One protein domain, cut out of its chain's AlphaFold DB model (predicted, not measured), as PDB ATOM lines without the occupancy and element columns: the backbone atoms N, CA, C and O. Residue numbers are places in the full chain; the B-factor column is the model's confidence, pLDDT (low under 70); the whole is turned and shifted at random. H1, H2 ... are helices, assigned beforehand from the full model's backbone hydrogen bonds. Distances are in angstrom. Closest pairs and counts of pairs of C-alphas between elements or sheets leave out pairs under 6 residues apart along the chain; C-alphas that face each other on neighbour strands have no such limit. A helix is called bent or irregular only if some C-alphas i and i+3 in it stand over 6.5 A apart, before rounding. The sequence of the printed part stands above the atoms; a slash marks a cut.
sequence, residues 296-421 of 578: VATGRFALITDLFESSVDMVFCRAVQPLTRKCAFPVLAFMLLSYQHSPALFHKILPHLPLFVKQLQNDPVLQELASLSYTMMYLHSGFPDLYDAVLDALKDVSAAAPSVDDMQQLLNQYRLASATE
ATOM      1  N   VAL A 296     -24.643  45.202  36.583       80.56
ATOM      2  CA  VAL A 296     -24.838  43.795  36.232       80.56
ATOM      3  C   VAL A 296     -25.099  43.672  34.719       80.56
ATOM      4  O   VAL A 296     -24.553  42.782  34.066       80.56
ATOM      5  N   ALA A 297     -25.802  44.637  34.110       78.06
ATOM      6  CA  ALA A 297     -25.988  44.714  32.660       78.06
ATOM      7  C   ALA A 297     -24.687  44.947  31.860       78.06
ATOM      8  O   ALA A 297     -24.705  44.793  30.639       78.06
ATOM      9  N   THR A 298     -23.551  45.271  32.485       75.75
ATOM     10  CA  THR A 298     -22.254  45.301  31.779       75.75
ATOM     11  C   THR A 298     -21.747  43.908  31.413       75.75
ATOM     12  O   THR A 298     -20.917  43.783  30.517       75.75
ATOM     13  N   GLY A 299     -22.216  42.856  32.098       73.69
ATOM     14  CA  GLY A 299     -21.766  41.489  31.841       73.69
ATOM     15  C   GLY A 299     -20.400  41.117  32.399       73.69
ATOM     16  O   GLY A 299     -19.899  40.035  32.107       73.69
ATOM     17  N   ARG A 300     -19.758  41.995  33.173       79.75
ATOM     18  CA  ARG A 300     -18.428  41.747  33.743       79.75
ATOM     19  C   ARG A 300     -18.533  40.883  35.007       79.75
ATOM     20  O   ARG A 300     -18.340  41.375  36.115       79.75
ATOM     21  N   PHE A 301     -18.843  39.595  34.844       81.62
ATOM     22  CA  PHE A 301     -19.146  38.661  35.945       81.62
ATOM     23  C   PHE A 301     -18.108  38.621  37.069       81.62
ATOM     24  O   PHE A 301     -18.492  38.564  38.235       81.62
ATOM     25  N   ALA A 302     -16.814  38.695  36.744       83.06
ATOM     26  CA  ALA A 302     -15.752  38.709  37.750       83.06
ATOM     27  C   ALA A 302     -15.866  39.920  38.698       83.06
ATOM     28  O   ALA A 302     -15.815  39.758  39.912       83.06
ATOM     29  N   LEU A 303     -16.103  41.118  38.152       87.25
ATOM     30  CA  LEU A 303     -16.251  42.346  38.943       87.25
ATOM     31  C   LEU A 303     -17.591  42.396  39.686       87.25
ATOM     32  O   LEU A 303     -17.661  42.913  40.798       87.25
ATOM     33  N   ILE A 304     -18.658  41.853  39.088       87.62
ATOM     34  CA  ILE A 304     -19.959  41.698  39.757       87.62
ATOM     35  C   ILE A 304     -19.801  40.796  40.980       87.62
ATOM     36  O   ILE A 304     -20.260  41.152  42.062       87.62
ATOM     37  N   THR A 305     -19.115  39.666  40.808       88.06
ATOM     38  CA  THR A 305     -18.843  38.710  41.882       88.06
ATOM     39  C   THR A 305     -18.028  39.349  42.994       88.06
ATOM     40  O   THR A 305     -18.472  39.320  44.136       88.06
ATOM     41  N   ASP A 306     -16.915  40.009  42.664       91.25
ATOM     42  CA  ASP A 306     -16.091  40.720  43.647       91.25
ATOM     43  C   ASP A 306     -16.895  41.772  44.428       91.25
ATOM     44  O   ASP A 306     -16.889  41.787  45.662       91.25
ATOM     45  N   LEU A 307     -17.663  42.622  43.734       93.94
ATOM     46  CA  LEU A 307     -18.482  43.645  44.385       93.94
ATOM     47  C   LEU A 307     -19.528  43.024  45.316       93.94
ATOM     48  O   LEU A 307     -19.703  43.493  46.439       93.94
ATOM     49  N   PHE A 308     -20.242  42.000  44.859       94.88
ATOM     50  CA  PHE A 308     -21.337  41.396  45.612       94.88
ATOM     51  C   PHE A 308     -20.811  40.640  46.830       94.88
ATOM     52  O   PHE A 308     -21.291  40.847  47.944       94.88
ATOM     53  N   GLU A 309     -19.776  39.826  46.643       93.31
ATOM     54  CA  GLU A 309     -19.174  39.043  47.715       93.31
ATOM     55  C   GLU A 309     -18.480  39.895  48.777       93.31
ATOM     56  O   GLU A 309     -18.468  39.487  49.939       93.31
ATOM     57  N   SER A 310     -17.920  41.049  48.401       95.12
ATOM     58  CA  SER A 310     -17.277  41.982  49.338       95.12
ATOM     59  C   SER A 310     -18.260  42.904  50.068       95.12
ATOM     60  O   SER A 310     -17.892  43.501  51.079       95.12
ATOM     61  N   SER A 311     -19.501  43.042  49.588       96.56
ATOM     62  CA  SER A 311     -20.475  43.997  50.143       96.56
ATOM     63  C   SER A 311     -21.710  43.368  50.788       96.56
ATOM     64  O   SER A 311     -22.372  44.052  51.572       96.56
ATOM     65  N   VAL A 312     -22.014  42.092  50.523       96.56
ATOM     66  CA  VAL A 312     -23.232  41.431  51.025       96.56
ATOM     67  C   VAL A 312     -23.350  41.479  52.551       96.56
ATOM     68  O   VAL A 312     -24.424  41.805  53.049       96.56
ATOM     69  N   ASP A 313     -22.259  41.270  53.294       96.06
ATOM     70  CA  ASP A 313     -22.271  41.315  54.764       96.06
ATOM     71  C   ASP A 313     -22.642  42.705  55.285       96.06
ATOM     72  O   ASP A 313     -23.434  42.848  56.218       96.06
ATOM     73  N   MET A 314     -22.118  43.752  54.641       96.25
ATOM     74  CA  MET A 314     -22.443  45.136  54.976       96.25
ATOM     75  C   MET A 314     -23.922  45.420  54.709       96.25
ATOM     76  O   MET A 314     -24.609  45.928  55.596       96.25
ATOM     77  N   VAL A 315     -24.437  45.049  53.531       97.69
ATOM     78  CA  VAL A 315     -25.851  45.253  53.170       97.69
ATOM     79  C   VAL A 315     -26.771  44.469  54.104       97.69
ATOM     80  O   VAL A 315     -27.755  45.020  54.595       97.69
ATOM     81  N   PHE A 316     -26.422  43.220  54.416       97.12
ATOM     82  CA  PHE A 316     -27.147  42.388  55.368       97.12
ATOM     83  C   PHE A 316     -27.182  43.033  56.757       97.12
ATOM     84  O   PHE A 316     -28.260  43.212  57.324       97.12
ATOM     85  N   CYS A 317     -26.038  43.500  57.268       95.69
ATOM     86  CA  CYS A 317     -25.981  44.232  58.532       95.69
ATOM     87  C   CYS A 317     -26.916  45.452  58.531       95.69
ATOM     88  O   CYS A 317     -27.563  45.722  59.540       95.69
ATOM     89  N   ARG A 318     -27.036  46.183  57.412       94.81
ATOM     90  CA  ARG A 318     -27.986  47.307  57.288       94.81
ATOM     91  C   ARG A 318     -29.443  46.858  57.180       94.81
ATOM     92  O   ARG A 318     -30.315  47.572  57.670       94.81
ATOM     93  N   ALA A 319     -29.725  45.704  56.581       95.06
ATOM     94  CA  ALA A 319     -31.074  45.142  56.515       95.06
ATOM     95  C   ALA A 319     -31.581  44.719  57.907       95.06
ATOM     96  O   ALA A 319     -32.754  44.907  58.230       95.06
ATOM     97  N   VAL A 320     -30.683  44.227  58.765       93.88
ATOM     98  CA  VAL A 320     -31.012  43.857  60.150       93.88
ATOM     99  C   VAL A 320     -31.406  45.084  60.986       93.88
ATOM    100  O   VAL A 320     -32.357  45.022  61.768       93.88
ATOM    101  N   GLN A 321     -30.742  46.228  60.791       91.88
ATOM    102  CA  GLN A 321     -30.980  47.447  61.577       91.88
ATOM    103  C   GLN A 321     -32.326  48.131  61.240       91.88
ATOM    104  O   GLN A 321     -32.530  48.522  60.089       91.88
ATOM    105  N   PRO A 322     -33.221  48.390  62.221       91.62
ATOM    106  CA  PRO A 322     -34.554  48.957  61.963       91.62
ATOM    107  C   PRO A 322     -34.561  50.281  61.181       91.62
ATOM    108  O   PRO A 322     -35.418  50.489  60.329       91.62
ATOM    109  N   LEU A 323     -33.591  51.168  61.439       91.06
ATOM    110  CA  LEU A 323     -33.530  52.502  60.821       91.06
ATOM    111  C   LEU A 323     -33.110  52.493  59.343       91.06
ATOM    112  O   LEU A 323     -33.347  53.480  58.648       91.06
ATOM    113  N   THR A 324     -32.476  51.418  58.870       94.50
ATOM    114  CA  THR A 324     -31.960  51.289  57.492       94.50
ATOM    115  C   THR A 324     -32.620  50.148  56.716       94.50
ATOM    116  O   THR A 324     -32.548  50.121  55.485       94.50
ATOM    117  N   ARG A 325     -33.322  49.240  57.409       93.88
ATOM    118  CA  ARG A 325     -33.986  48.046  56.863       93.88
ATOM    119  C   ARG A 325     -34.797  48.318  55.609       93.88
ATOM    120  O   ARG A 325     -34.612  47.626  54.614       93.88
ATOM    121  N   LYS A 326     -35.645  49.352  55.639       93.00
ATOM    122  CA  LYS A 326     -36.552  49.698  54.534       93.00
ATOM    123  C   LYS A 326     -35.826  49.863  53.195       93.00
ATOM    124  O   LYS A 326     -36.375  49.496  52.166       93.00
ATOM    125  N   CYS A 327     -34.608  50.405  53.203       95.25
ATOM    126  CA  CYS A 327     -33.815  50.554  51.985       95.25
ATOM    127  C   CYS A 327     -32.820  49.405  51.770       95.25
ATOM    128  O   CYS A 327     -32.587  48.998  50.637       95.25
ATOM    129  N   ALA A 328     -32.226  48.866  52.832       96.56
ATOM    130  CA  ALA A 328     -31.210  47.828  52.696       96.56
ATOM    131  C   ALA A 328     -31.788  46.456  52.311       96.56
ATOM    132  O   ALA A 328     -31.164  45.737  51.534       96.56
ATOM    133  N   PHE A 329     -32.980  46.097  52.802       96.44
ATOM    134  CA  PHE A 329     -33.587  44.792  52.529       96.44
ATOM    135  C   PHE A 329     -33.928  44.576  51.039       96.44
ATOM    136  O   PHE A 329     -33.509  43.554  50.499       96.44
ATOM    137  N   PRO A 330     -34.554  45.528  50.312       96.25
ATOM    138  CA  PRO A 330     -34.759  45.381  48.867       96.25
ATOM    139  C   PRO A 330     -33.455  45.236  48.070       96.25
ATOM    140  O   PRO A 330     -33.410  44.505  47.083       96.25
ATOM    141  N   VAL A 331     -32.378  45.908  48.502       97.44
ATOM    142  CA  VAL A 331     -31.056  45.779  47.868       97.44
ATOM    143  C   VAL A 331     -30.457  44.398  48.138       97.44
ATOM    144  O   VAL A 331     -29.948  43.776  47.211       97.44
ATOM    145  N   LEU A 332     -30.565  43.890  49.371       97.69
ATOM    146  CA  LEU A 332     -30.159  42.525  49.714       97.69
ATOM    147  C   LEU A 332     -30.914  41.496  48.863       97.69
ATOM    148  O   LEU A 332     -30.289  40.624  48.263       97.69
ATOM    149  N   ALA A 333     -32.240  41.625  48.774       96.69
ATOM    150  CA  ALA A 333     -33.077  40.752  47.958       96.69
ATOM    151  C   ALA A 333     -32.645  40.791  46.487       96.69
ATOM    152  O   ALA A 333     -32.451  39.741  45.883       96.69
ATOM    153  N   PHE A 334     -32.402  41.984  45.927       95.69
ATOM    154  CA  PHE A 334     -31.868  42.123  44.573       95.69
ATOM    155  C   PHE A 334     -30.519  41.412  44.409       95.69
ATOM    156  O   PHE A 334     -30.339  40.690  43.431       95.69
ATOM    157  N   MET A 335     -29.576  41.588  45.341       95.62
ATOM    158  CA  MET A 335     -28.254  40.957  45.263       95.62
ATOM    159  C   MET A 335     -28.352  39.429  45.271       95.62
ATOM    160  O   MET A 335     -27.747  38.788  44.419       95.62
ATOM    161  N   LEU A 336     -29.146  38.852  46.177       95.56
ATOM    162  CA  LEU A 336     -29.331  37.399  46.273       95.56
ATOM    163  C   LEU A 336     -30.062  36.833  45.048       95.56
ATOM    164  O   LEU A 336     -29.601  35.870  44.446       95.56
ATOM    165  N   LEU A 337     -31.165  37.464  44.636       93.56
ATOM    166  CA  LEU A 337     -31.991  36.983  43.527       93.56
ATOM    167  C   LEU A 337     -31.336  37.180  42.156       93.56
ATOM    168  O   LEU A 337     -31.676  36.458  41.223       93.56
ATOM    169  N   SER A 338     -30.424  38.146  42.003       89.50
ATOM    170  CA  SER A 338     -29.668  38.334  40.753       89.50
ATOM    171  C   SER A 338     -28.381  37.502  40.694       89.50
ATOM    172  O   SER A 338     -27.903  37.205  39.598       89.50
ATOM    173  N   TYR A 339     -27.844  37.067  41.838       89.56
ATOM    174  CA  TYR A 339     -26.653  36.221  41.944       89.56
ATOM    175  C   TYR A 339     -27.040  34.730  41.995       89.56
ATOM    176  O   TYR A 339     -26.874  34.051  43.000       89.56
ATOM    177  N   GLN A 340     -27.607  34.209  40.902       88.25
ATOM    178  CA  GLN A 340     -28.197  32.858  40.898       88.25
ATOM    179  C   GLN A 340     -27.200  31.716  40.645       88.25
ATOM    180  O   GLN A 340     -27.532  30.550  40.844       88.25
ATOM    181  N   HIS A 341     -25.995  32.015  40.160       78.06
ATOM    182  CA  HIS A 341     -25.035  31.007  39.685       78.06
ATOM    183  C   HIS A 341     -24.237  30.320  40.795       78.06
ATOM    184  O   HIS A 341     -23.562  29.331  40.523       78.06
ATOM    185  N   SER A 342     -24.270  30.836  42.025       86.12
ATOM    186  CA  SER A 342     -23.514  30.276  43.144       86.12
ATOM    187  C   SER A 342     -24.213  30.550  44.478       86.12
ATOM    188  O   SER A 342     -24.695  31.663  44.690       86.12
ATOM    189  N   PRO A 343     -24.218  29.580  45.411       89.12
ATOM    190  CA  PRO A 343     -24.815  29.763  46.729       89.12
ATOM    191  C   PRO A 343     -23.985  30.653  47.667       89.12
ATOM    192  O   PRO A 343     -24.452  30.981  48.756       89.12
ATOM    193  N   ALA A 344     -22.771  31.056  47.273       90.62
ATOM    194  CA  ALA A 344     -21.796  31.713  48.146       90.62
ATOM    195  C   ALA A 344     -22.349  32.952  48.873       90.62
ATOM    196  O   ALA A 344     -22.124  33.119  50.071       90.62
ATOM    197  N   LEU A 345     -23.102  33.804  48.171       93.44
ATOM    198  CA  LEU A 345     -23.703  35.005  48.760       93.44
ATOM    199  C   LEU A 345     -24.737  34.669  49.839       93.44
ATOM    200  O   LEU A 345     -24.728  35.260  50.917       93.44
ATOM    201  N   PHE A 346     -25.628  33.722  49.543       96.25
ATOM    202  CA  PHE A 346     -26.671  33.304  50.472       96.25
ATOM    203  C   PHE A 346     -26.069  32.582  51.680       96.25
ATOM    204  O   PHE A 346     -26.423  32.878  52.818       96.25
ATOM    205  N   HIS A 347     -25.096  31.699  51.450       95.88
ATOM    206  CA  HIS A 347     -24.400  30.962  52.506       95.88
ATOM    207  C   HIS A 347     -23.598  31.869  53.447       95.88
ATOM    208  O   HIS A 347     -23.504  31.545  54.626       95.88
ATOM    209  N   LYS A 348     -23.087  33.021  52.983       95.69
ATOM    210  CA  LYS A 348     -22.439  34.021  53.858       95.69
ATOM    211  C   LYS A 348     -23.387  34.588  54.917       95.69
ATOM    212  O   LYS A 348     -23.013  34.698  56.079       95.69
ATOM    213  N   ILE A 349     -24.625  34.912  54.538       95.88
ATOM    214  CA  ILE A 349     -25.600  35.521  55.461       95.88
ATOM    215  C   ILE A 349     -26.392  34.489  56.273       95.88
ATOM    216  O   ILE A 349     -26.958  34.817  57.318       95.88
ATOM    217  N   LEU A 350     -26.437  33.244  55.797       94.62
ATOM    218  CA  LEU A 350     -27.269  32.171  56.329       94.62
ATOM    219  C   LEU A 350     -27.131  31.947  57.849       94.62
ATOM    220  O   LEU A 350     -28.170  31.865  58.508       94.62
ATOM    221  N   PRO A 351     -25.919  31.934  58.454       94.81
ATOM    222  CA  PRO A 351     -25.765  31.724  59.898       94.81
ATOM    223  C   PRO A 351     -26.463  32.787  60.758       94.81
ATOM    224  O   PRO A 351     -26.740  32.564  61.936       94.81
ATOM    225  N   HIS A 352     -26.745  33.958  60.184       95.12
ATOM    226  CA  HIS A 352     -27.339  35.092  60.881       95.12
ATOM    227  C   HIS A 352     -28.855  35.218  60.661       95.12
ATOM    228  O   HIS A 352     -29.516  35.966  61.389       95.12
ATOM    229  N   LEU A 353     -29.430  34.480  59.704       94.56
ATOM    230  CA  LEU A 353     -30.863  34.528  59.394       94.56
ATOM    231  C   LEU A 353     -31.775  34.141  60.570       94.56
ATOM    232  O   LEU A 353     -32.745  34.867  60.788       94.56
ATOM    233  N   PRO A 354     -31.489  33.102  61.385       94.38
ATOM    234  CA  PRO A 354     -32.358  32.750  62.512       94.38
ATOM    235  C   PRO A 354     -32.512  33.890  63.531       94.38
ATOM    236  O   PRO A 354     -33.605  34.158  64.033       94.38
ATOM    237  N   LEU A 355     -31.420  34.614  63.805       92.69
ATOM    238  CA  LEU A 355     -31.449  35.787  64.682       92.69
ATOM    239  C   LEU A 355     -32.251  36.930  64.059       92.69
ATOM    240  O   LEU A 355     -32.997  37.603  64.769       92.69
ATOM    241  N   PHE A 356     -32.118  37.137  62.748       94.12
ATOM    242  CA  PHE A 356     -32.863  38.175  62.046       94.12
ATOM    243  C   PHE A 356     -34.373  37.895  62.053       94.12
ATOM    244  O   PHE A 356     -35.151  38.774  62.415       94.12
ATOM    245  N   VAL A 357     -34.785  36.654  61.777       93.56
ATOM    246  CA  VAL A 357     -36.184  36.202  61.866       93.56
ATOM    247  C   VAL A 357     -36.760  36.468  63.258       93.56
ATOM    248  O   VAL A 357     -37.828  37.065  63.388       93.56
ATOM    249  N   LYS A 358     -36.015  36.124  64.315       90.69
ATOM    250  CA  LYS A 358     -36.435  36.372  65.701       90.69
ATOM    251  C   LYS A 358     -36.635  37.861  66.010       90.69
ATOM    252  O   LYS A 358     -37.520  38.209  66.785       90.69
ATOM    253  N   GLN A 359     -35.838  38.750  65.414       90.88
ATOM    254  CA  GLN A 359     -35.997  40.200  65.578       90.88
ATOM    255  C   GLN A 359     -37.213  40.769  64.826       90.88
ATOM    256  O   GLN A 359     -37.681  41.852  65.174       90.88
ATOM    257  N   LEU A 360     -37.724  40.061  63.813       91.25
ATOM    258  CA  LEU A 360     -38.797  40.515  62.926       91.25
ATOM    259  C   LEU A 360     -40.189  39.967  63.277       91.25
ATOM    260  O   LEU A 360     -41.109  40.181  62.500       91.25
ATOM    261  N   GLN A 361     -40.392  39.293  64.414       83.31
ATOM    262  CA  GLN A 361     -41.644  38.567  64.721       83.31
ATOM    263  C   GLN A 361     -42.961  39.357  64.540       83.31
ATOM    264  O   GLN A 361     -44.001  38.740  64.341       83.31
ATOM    265  N   ASN A 362     -42.929  40.693  64.564       83.19
ATOM    266  CA  ASN A 362     -44.096  41.560  64.340       83.19
ATOM    267  C   ASN A 362     -43.921  42.538  63.158       83.19
ATOM    268  O   ASN A 362     -44.669  43.507  63.040       83.19
ATOM    269  N   ASP A 363     -42.904  42.341  62.322       86.69
ATOM    270  CA  ASP A 363     -42.562  43.218  61.204       86.69
ATOM    271  C   ASP A 363     -43.061  42.600  59.882       86.69
ATOM    272  O   ASP A 363     -42.793  41.421  59.635       86.69
ATOM    273  N   PRO A 364     -43.756  43.351  59.004       86.19
ATOM    274  CA  PRO A 364     -44.199  42.843  57.702       86.19
ATOM    275  C   PRO A 364     -43.051  42.301  56.833       86.19
ATOM    276  O   PRO A 364     -43.266  41.382  56.043       86.19
ATOM    277  N   VAL A 365     -41.820  42.794  57.024       90.88
ATOM    278  CA  VAL A 365     -40.621  42.312  56.317       90.88
ATOM    279  C   VAL A 365     -40.337  40.834  56.609       90.88
ATOM    280  O   VAL A 365     -39.674  40.175  55.814       90.88
ATOM    281  N   LEU A 366     -40.862  40.267  57.703       92.81
ATOM    282  CA  LEU A 366     -40.707  38.844  58.006       92.81
ATOM    283  C   LEU A 366     -41.267  37.946  56.895       92.81
ATOM    284  O   LEU A 366     -40.650  36.936  56.564       92.81
ATOM    285  N   GLN A 367     -42.406  38.314  56.304       91.06
ATOM    286  CA  GLN A 367     -43.011  37.538  55.218       91.06
ATOM    287  C   GLN A 367     -42.151  37.593  53.953       91.06
ATOM    288  O   GLN A 367     -41.909  36.569  53.315       91.06
ATOM    289  N   GLU A 368     -41.625  38.775  53.627       92.38
ATOM    290  CA  GLU A 368     -40.712  38.950  52.494       92.38
ATOM    291  C   GLU A 368     -39.398  38.186  52.712       92.38
ATOM    292  O   GLU A 368     -38.905  37.528  51.797       92.38
ATOM    293  N   LEU A 369     -38.849  38.216  53.933       94.56
ATOM    294  CA  LEU A 369     -37.644  37.472  54.300       94.56
ATOM    295  C   LEU A 369     -37.869  35.961  54.218       94.56
ATOM    296  O   LEU A 369     -36.993  35.250  53.724       94.56
ATOM    297  N   ALA A 370     -39.018  35.469  54.687       93.69
ATOM    298  CA  ALA A 370     -39.378  34.059  54.594       93.69
ATOM    299  C   ALA A 370     -39.455  33.622  53.125       93.69
ATOM    300  O   ALA A 370     -38.778  32.672  52.736       93.69
ATOM    301  N   SER A 371     -40.196  34.367  52.296       93.31
ATOM    302  CA  SER A 371     -40.328  34.092  50.861       93.31
ATOM    303  C   SER A 371     -38.979  34.093  50.136       93.31
ATOM    304  O   SER A 371     -38.655  33.149  49.409       93.31
ATOM    305  N   LEU A 372     -38.135  35.092  50.410       95.50
ATOM    306  CA  LEU A 372     -36.772  35.160  49.890       95.50
ATOM    307  C   LEU A 372     -35.933  33.954  50.338       95.50
ATOM    308  O   LEU A 372     -35.274  33.332  49.511       95.50
ATOM    309  N   SER A 373     -35.981  33.592  51.622       95.75
ATOM    310  CA  SER A 373     -35.201  32.477  52.176       95.75
ATOM    311  C   SER A 373     -35.604  31.140  51.555       95.75
ATOM    312  O   SER A 373     -34.731  30.392  51.118       95.75
ATOM    313  N   TYR A 374     -36.908  30.856  51.447       95.00
ATOM    314  CA  TYR A 374     -37.407  29.658  50.766       95.00
ATOM    315  C   TYR A 374     -36.989  29.629  49.293       95.00
ATOM    316  O   TYR A 374     -36.485  28.608  48.830       95.00
ATOM    317  N   THR A 375     -37.100  30.759  48.586       95.19
ATOM    318  CA  THR A 375     -36.681  30.873  47.179       95.19
ATOM    319  C   THR A 375     -35.185  30.591  47.009       95.19
ATOM    320  O   THR A 375     -34.795  29.853  46.104       95.19
ATOM    321  N   MET A 376     -34.335  31.126  47.893       95.38
ATOM    322  CA  MET A 376     -32.887  30.897  47.836       95.38
ATOM    323  C   MET A 376     -32.504  29.453  48.187       95.38
ATOM    324  O   MET A 376     -31.628  28.888  47.536       95.38
ATOM    325  N   MET A 377     -33.173  28.828  49.163       94.31
ATOM    326  CA  MET A 377     -32.969  27.407  49.493       94.31
ATOM    327  C   MET A 377     -33.465  26.476  48.379       94.31
ATOM    328  O   MET A 377     -32.843  25.443  48.129       94.31
ATOM    329  N   TYR A 378     -34.544  26.846  47.682       93.25
ATOM    330  CA  TYR A 378     -35.025  26.145  46.491       93.25
ATOM    331  C   TYR A 378     -34.015  26.242  45.339       93.25
ATOM    332  O   TYR A 378     -33.649  25.222  44.752       93.25
ATOM    333  N   LEU A 379     -33.517  27.451  45.049       91.25
ATOM    334  CA  LEU A 379     -32.506  27.683  44.015       91.25
ATOM    335  C   LEU A 379     -31.207  26.916  44.303       91.25
ATOM    336  O   LEU A 379     -30.634  26.304  43.404       91.25
ATOM    337  N   HIS A 380     -30.753  26.941  45.554       90.31
ATOM    338  CA  HIS A 380     -29.522  26.300  46.007       90.31
ATOM    339  C   HIS A 380     -29.815  25.064  46.857       90.31
ATOM    340  O   HIS A 380     -29.368  24.959  48.001       90.31
ATOM    341  N   SER A 381     -30.584  24.129  46.308       90.12
ATOM    342  CA  SER A 381     -30.874  22.857  46.973       90.12
ATOM    343  C   SER A 381     -29.614  21.986  47.143       90.12
ATOM    344  O   SER A 381     -28.590  22.207  46.497       90.12
ATOM    345  N   GLY A 382     -29.676  20.996  48.043       87.38
ATOM    346  CA  GLY A 382     -28.569  20.061  48.305       87.38
ATOM    347  C   GLY A 382     -27.786  20.293  49.603       87.38
ATOM    348  O   GLY A 382     -26.775  19.629  49.811       87.38
ATOM    349  N   PHE A 383     -28.254  21.183  50.488       91.81
ATOM    350  CA  PHE A 383     -27.601  21.502  51.770       91.81
ATOM    351  C   PHE A 383     -28.567  21.412  52.975       91.81
ATOM    352  O   PHE A 383     -28.779  22.414  53.654       91.81
ATOM    353  N   PRO A 384     -29.188  20.246  53.250       86.50
ATOM    354  CA  PRO A 384     -30.216  20.106  54.291       86.50
ATOM    355  C   PRO A 384     -29.712  20.501  55.687       86.50
ATOM    356  O   PRO A 384     -30.280  21.401  56.298       86.50
ATOM    357  N   ASP A 385     -28.575  19.944  56.120       91.44
ATOM    358  CA  ASP A 385     -27.987  20.208  57.445       91.44
ATOM    359  C   ASP A 385     -27.694  21.701  57.677       91.44
ATOM    360  O   ASP A 385     -27.743  22.207  58.797       91.44
ATOM    361  N   LEU A 386     -27.374  22.421  56.599       92.69
ATOM    362  CA  LEU A 386     -27.060  23.843  56.643       92.69
ATOM    363  C   LEU A 386     -28.337  24.698  56.767       92.69
ATOM    364  O   LEU A 386     -28.308  25.777  57.360       92.69
ATOM    365  N   TYR A 387     -29.456  24.226  56.216       95.12
ATOM    366  CA  TYR A 387     -30.725  24.951  56.153       95.12
ATOM    367  C   TYR A 387     -31.656  24.683  57.341       95.12
ATOM    368  O   TYR A 387     -32.513  25.522  57.620       95.12
ATOM    369  N   ASP A 388     -31.461  23.594  58.085       93.25
ATOM    370  CA  ASP A 388     -32.312  23.198  59.217       93.25
ATOM    371  C   ASP A 388     -32.532  24.316  60.245       93.25
ATOM    372  O   ASP A 388     -33.663  24.578  60.653       93.25
ATOM    373  N   ALA A 389     -31.476  25.041  60.625       93.88
ATOM    374  CA  ALA A 389     -31.584  26.135  61.595       93.88
ATOM    375  C   ALA A 389     -32.460  27.299  61.090       93.88
ATOM    376  O   ALA A 389     -33.141  27.963  61.873       93.88
ATOM    377  N   VAL A 390     -32.446  27.557  59.779       93.69
ATOM    378  CA  VAL A 390     -33.274  28.593  59.148       93.69
ATOM    379  C   VAL A 390     -34.715  28.108  59.017       93.69
ATOM    380  O   VAL A 390     -35.639  28.861  59.317       93.69
ATOM    381  N   LEU A 391     -34.915  26.848  58.628       93.44
ATOM    382  CA  LEU A 391     -36.236  26.228  58.538       93.44
ATOM    383  C   LEU A 391     -36.938  26.180  59.903       93.44
ATOM    384  O   LEU A 391     -38.113  26.536  59.987       93.44
ATOM    385  N   ASP A 392     -36.223  25.832  60.979       93.44
ATOM    386  CA  ASP A 392     -36.769  25.860  62.344       93.44
ATOM    387  C   ASP A 392     -37.132  27.285  62.787       93.44
ATOM    388  O   ASP A 392     -38.169  27.494  63.416       93.44
ATOM    389  N   ALA A 393     -36.335  28.290  62.411       93.25
ATOM    390  CA  ALA A 393     -36.661  29.686  62.697       93.25
ATOM    391  C   ALA A 393     -37.904  30.176  61.929       93.25
ATOM    392  O   ALA A 393     -38.659  30.996  62.446       93.25
ATOM    393  N   LEU A 394     -38.131  29.676  60.710       92.62
ATOM    394  CA  LEU A 394     -39.243  30.075  59.839       92.62
ATOM    395  C   LEU A 394     -40.536  29.274  60.057       92.62
ATOM    396  O   LEU A 394     -41.550  29.601  59.441       92.62
ATOM    397  N   LYS A 395     -40.545  28.262  60.934       89.25
ATOM    398  CA  LYS A 395     -41.698  27.363  61.140       89.25
ATOM    399  C   LYS A 395     -43.015  28.094  61.413       89.25
ATOM    400  O   LYS A 395     -44.044  27.721  60.850       89.25
ATOM    401  N   ASP A 396     -42.965  29.176  62.187       83.19
ATOM    402  CA  ASP A 396     -44.141  29.957  62.593       83.19
ATOM    403  C   ASP A 396     -44.729  30.790  61.437       83.19
ATOM    404  O   ASP A 396     -45.882  31.211  61.487       83.19
ATOM    405  N   VAL A 397     -43.947  31.001  60.374       84.88
ATOM    406  CA  VAL A 397     -44.323  31.740  59.156       84.88
ATOM    407  C   VAL A 397     -44.362  30.837  57.921       84.88
ATOM    408  O   VAL A 397     -44.540  31.321  56.809       84.88
ATOM    409  N   SER A 398     -44.252  29.519  58.101       76.50
ATOM    410  CA  SER A 398     -44.235  28.529  57.014       76.50
ATOM    411  C   SER A 398     -45.503  28.536  56.151       76.50
ATOM    412  O   SER A 398     -45.448  28.185  54.978       76.50
ATOM    413  N   ALA A 399     -46.633  29.018  56.682       74.06
ATOM    414  CA  ALA A 399     -47.851  29.260  55.904       74.06
ATOM    415  C   ALA A 399     -47.678  30.334  54.808       74.06
ATOM    416  O   ALA A 399     -48.466  30.381  53.870       74.06
ATOM    417  N   ALA A 400     -46.655  31.186  54.923       67.50
ATOM    418  CA  ALA A 400     -46.251  32.168  53.920       67.50
ATOM    419  C   ALA A 400     -45.146  31.643  52.980       67.50
ATOM    420  O   ALA A 400     -44.556  32.428  52.235       67.50
ATOM    421  N   ALA A 401     -44.832  30.340  53.018       83.75
ATOM    422  CA  ALA A 401     -43.901  29.745  52.071       83.75
ATOM    423  C   ALA A 401     -44.455  29.888  50.638       83.75
ATOM    424  O   ALA A 401     -45.595  29.486  50.384       83.75
ATOM    425  N   PRO A 402     -43.682  30.467  49.705       90.69
ATOM    426  CA  PRO A 402     -44.116  30.655  48.327       90.69
ATOM    427  C   PRO A 402     -44.305  29.305  47.630       90.69
ATOM    428  O   PRO A 402     -43.596  28.336  47.921       90.69
ATOM    429  N   SER A 403     -45.245  29.244  46.685       92.75
ATOM    430  CA  SER A 403     -45.381  28.060  45.837       92.75
ATOM    431  C   SER A 403     -44.149  27.898  44.940       92.75
ATOM    432  O   SER A 403     -43.384  28.839  44.717       92.75
ATOM    433  N   VAL A 404     -43.942  26.695  44.399       91.81
ATOM    434  CA  VAL A 404     -42.839  26.452  43.454       91.81
ATOM    435  C   VAL A 404     -42.944  27.370  42.235       91.81
ATOM    436  O   VAL A 404     -41.928  27.905  41.792       91.81
ATOM    437  N   ASP A 405     -44.159  27.610  41.746       92.06
ATOM    438  CA  ASP A 405     -44.408  28.500  40.613       92.06
ATOM    439  C   ASP A 405     -44.058  29.956  40.957       92.06
ATOM    440  O   ASP A 405     -43.366  30.617  40.180       92.06
ATOM    441  N   ASP A 406     -44.426  30.430  42.154       91.56
ATOM    442  CA  ASP A 406     -44.067  31.775  42.629       91.56
ATOM    443  C   ASP A 406     -42.546  31.936  42.755       91.56
ATOM    444  O   ASP A 406     -41.983  32.944  42.317       91.56
ATOM    445  N   MET A 407     -41.860  30.928  43.311       91.56
ATOM    446  CA  MET A 407     -40.399  30.922  43.429       91.56
ATOM    447  C   MET A 407     -39.737  30.984  42.050       91.56
ATOM    448  O   MET A 407     -38.817  31.775  41.832       91.56
ATOM    449  N   GLN A 408     -40.214  30.192  41.086       90.62
ATOM    450  CA  GLN A 408     -39.697  30.215  39.717       90.62
ATOM    451  C   GLN A 408     -39.969  31.550  39.017       90.62
ATOM    452  O   GLN A 408     -39.083  32.076  38.339       90.62
ATOM    453  N   GLN A 409     -41.161  32.126  39.188       90.25
ATOM    454  CA  GLN A 409     -41.513  33.428  38.630       90.25
ATOM    455  C   GLN A 409     -40.622  34.538  39.198       90.25
ATOM    456  O   GLN A 409     -40.096  35.352  38.433       90.25
ATOM    457  N   LEU A 410     -40.395  34.538  40.514       88.56
ATOM    458  CA  LEU A 410     -39.507  35.488  41.178       88.56
ATOM    459  C   LEU A 410     -38.068  35.347  40.663       88.56
ATOM    460  O   LEU A 410     -37.452  36.334  40.265       88.56
ATOM    461  N   LEU A 411     -37.542  34.124  40.570       89.94
ATOM    462  CA  LEU A 411     -36.214  33.882  40.001       89.94
ATOM    463  C   LEU A 411     -36.119  34.345  38.541       89.94
ATOM    464  O   LEU A 411     -35.114  34.939  38.158       89.94
ATOM    465  N   ASN A 412     -37.150  34.125  37.724       87.31
ATOM    466  CA  ASN A 412     -37.176  34.577  36.331       87.31
ATOM    467  C   ASN A 412     -37.191  36.107  36.210       87.31
ATOM    468  O   ASN A 412     -36.549  36.646  35.314       87.31
ATOM    469  N   GLN A 413     -37.863  36.817  37.120       86.38
ATOM    470  CA  GLN A 413     -37.898  38.283  37.129       86.38
ATOM    471  C   GLN A 413     -36.511  38.903  37.364       86.38
ATOM    472  O   GLN A 413     -36.194  39.954  36.804       86.38
ATOM    473  N   TYR A 414     -35.694  38.263  38.202       84.00
ATOM    474  CA  TYR A 414     -34.344  38.724  38.547       84.00
ATOM    475  C   TYR A 414     -33.246  38.008  37.763       84.00
ATOM    476  O   TYR A 414     -32.070  38.349  37.906       84.00
ATOM    477  N   ARG A 415     -33.623  37.058  36.897       75.50
ATOM    478  CA  ARG A 415     -32.731  36.455  35.915       75.50
ATOM    479  C   ARG A 415     -32.344  37.554  34.945       75.50
ATOM    480  O   ARG A 415     -33.061  37.874  34.002       75.50
ATOM    481  N   LEU A 416     -31.207  38.173  35.223       62.06
ATOM    482  CA  LEU A 416     -30.648  39.152  34.323       62.06
ATOM    483  C   LEU A 416     -30.485  38.476  32.959       62.06
ATOM    484  O   LEU A 416     -29.980  37.351  32.904       62.06
ATOM    485  N   ALA A 417     -30.877  39.162  31.881       47.50
ATOM    486  CA  ALA A 417     -30.366  38.883  30.545       47.50
ATOM    487  C   ALA A 417     -28.846  39.048  30.622       47.50
ATOM    488  O   ALA A 417     -28.281  40.130  30.438       47.50
ATOM    489  N   SER A 418     -28.190  37.985  31.074       39.19
ATOM    490  CA  SER A 418     -26.760  37.874  31.212       39.19
ATOM    491  C   SER A 418     -26.159  38.354  29.902       39.19
ATOM    492  O   SER A 418     -26.659  37.997  28.838       39.19
ATOM    493  N   ALA A 419     -25.081  39.134  29.942       40.03
ATOM    494  CA  ALA A 419     -24.343  39.492  28.730       40.03
ATOM    495  C   ALA A 419     -23.871  38.270  27.913       40.03
ATOM    496  O   ALA A 419     -23.422  38.424  26.784       40.03
ATOM    497  N   THR A 420     -24.052  37.059  28.436       36.94
ATOM    498  CA  THR A 420     -24.047  35.793  27.705       36.94
ATOM    499  C   THR A 420     -25.024  35.769  26.513       36.94
ATOM    500  O   THR A 420     -24.685  35.190  25.490       36.94
ATOM    501  N   GLU A 421     -26.170  36.468  26.553       37.28
ATOM    502  CA  GLU A 421     -27.030  36.673  25.368       37.28
ATOM    503  C   GLU A 421     -26.390  37.635  24.350       37.28
ATOM    504  O   GLU A 421     -26.544  37.469  23.142       37.28
TER     505      GLU A 421
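Overview. This is residues 296 to 421 of the 578 residues of the protein "Ubiquitin carboxyl-terminal hydrolase 35/38" of Rhipicephalus zambeziensis (UniProt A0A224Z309). Three helices, H2, H3 and H4, run alternately along one another as a loose triangular core, with bent H1 on one side and H5 on the other. H1b packs on H2 and H3, H1a reaches away from the body's mean, H5 packs on H3 and H4, and H6 makes a corner with H2, where residues 334 to 338 of H2 meet it near its last residue, Tyr 414, and also packs on residues 375 to 378 of H4, about perpendicular to both helices. The printed part has 126 residues with six named helices, H1 to H6 in chain order, and no named strand; the class is all helix. It is compact, with a radius of gyration of the C-alphas of 14.3 A and spans of 41 by 32 by 25 A.

Arrangement. H1, residues 301 to 320, was assigned as one helix by its hydrogen bonds but is bent: C-alphas 310 and 313 are 7.4 A apart, and its arms H1a and H1b stand at 56 degrees, a steep tilt. H1b touches H2, residues 325 to 338, opposite ways at a steep tilt of 48 degrees; their closest C-alphas, of Ala 319 and Arg 325, are 4.1 A apart. H1b also touches H3, residues 344 to 359, the same way at a shallow tilt of 23 degrees, closest at the C-alphas of Val 320 and Phe 356, 6.3 A. H3 and H4, residues 365 to 379, form a helical hairpin and only just touch, with 3 pairs of C-alphas within 8 A, closest at Val 357 and Leu 366, 6.5 A. Residues 389 to 394 of H5, which spans 384 to 400, touch H3, closest at the C-alphas of Pro 354 and Ala 393, 5.3 A. H4 and H5 form another helical hairpin. H6, residues 404 to 414, touches H2 about perpendicular at 85 degrees, closest at the C-alphas of Ser 338 and Tyr 414, 5.2 A. H5 and H6 are apart. Every O i to N i+4 pair is within hydrogen-bond range in H1a, H1b, H4 and H6; the counts are 8 of 10 in H2, 7 of 12 in H3 and 7 of 13 in H5.

Along the chain. H1a, residues 301 to 310, begins at C-alpha 301 (-19.146, 38.661, 35.945) and is 13.9 A long; H1b, residues 313 to 320, is 10.6 A. H2 is 19.3 A, H3 24.0 A, H4 20.8 A, H5 20.1 A and H6 15.7 A, ending at C-alpha 414 (-34.344, 38.724, 38.547). H3 and H5 are irregular: C-alphas 348 and 351 are 7.3 A apart, and C-alphas 396 and 399 are 7.7 A apart.

Size, cuts and confidence. The two C-alphas farthest apart, of Asn 362 and Glu 421, are 42.8 A apart. The printed part has no cut, and its five links between helices are tight. The model's mean pLDDT over the printed part is 88.6; residue 400 and residues 416 to 421 are under 70.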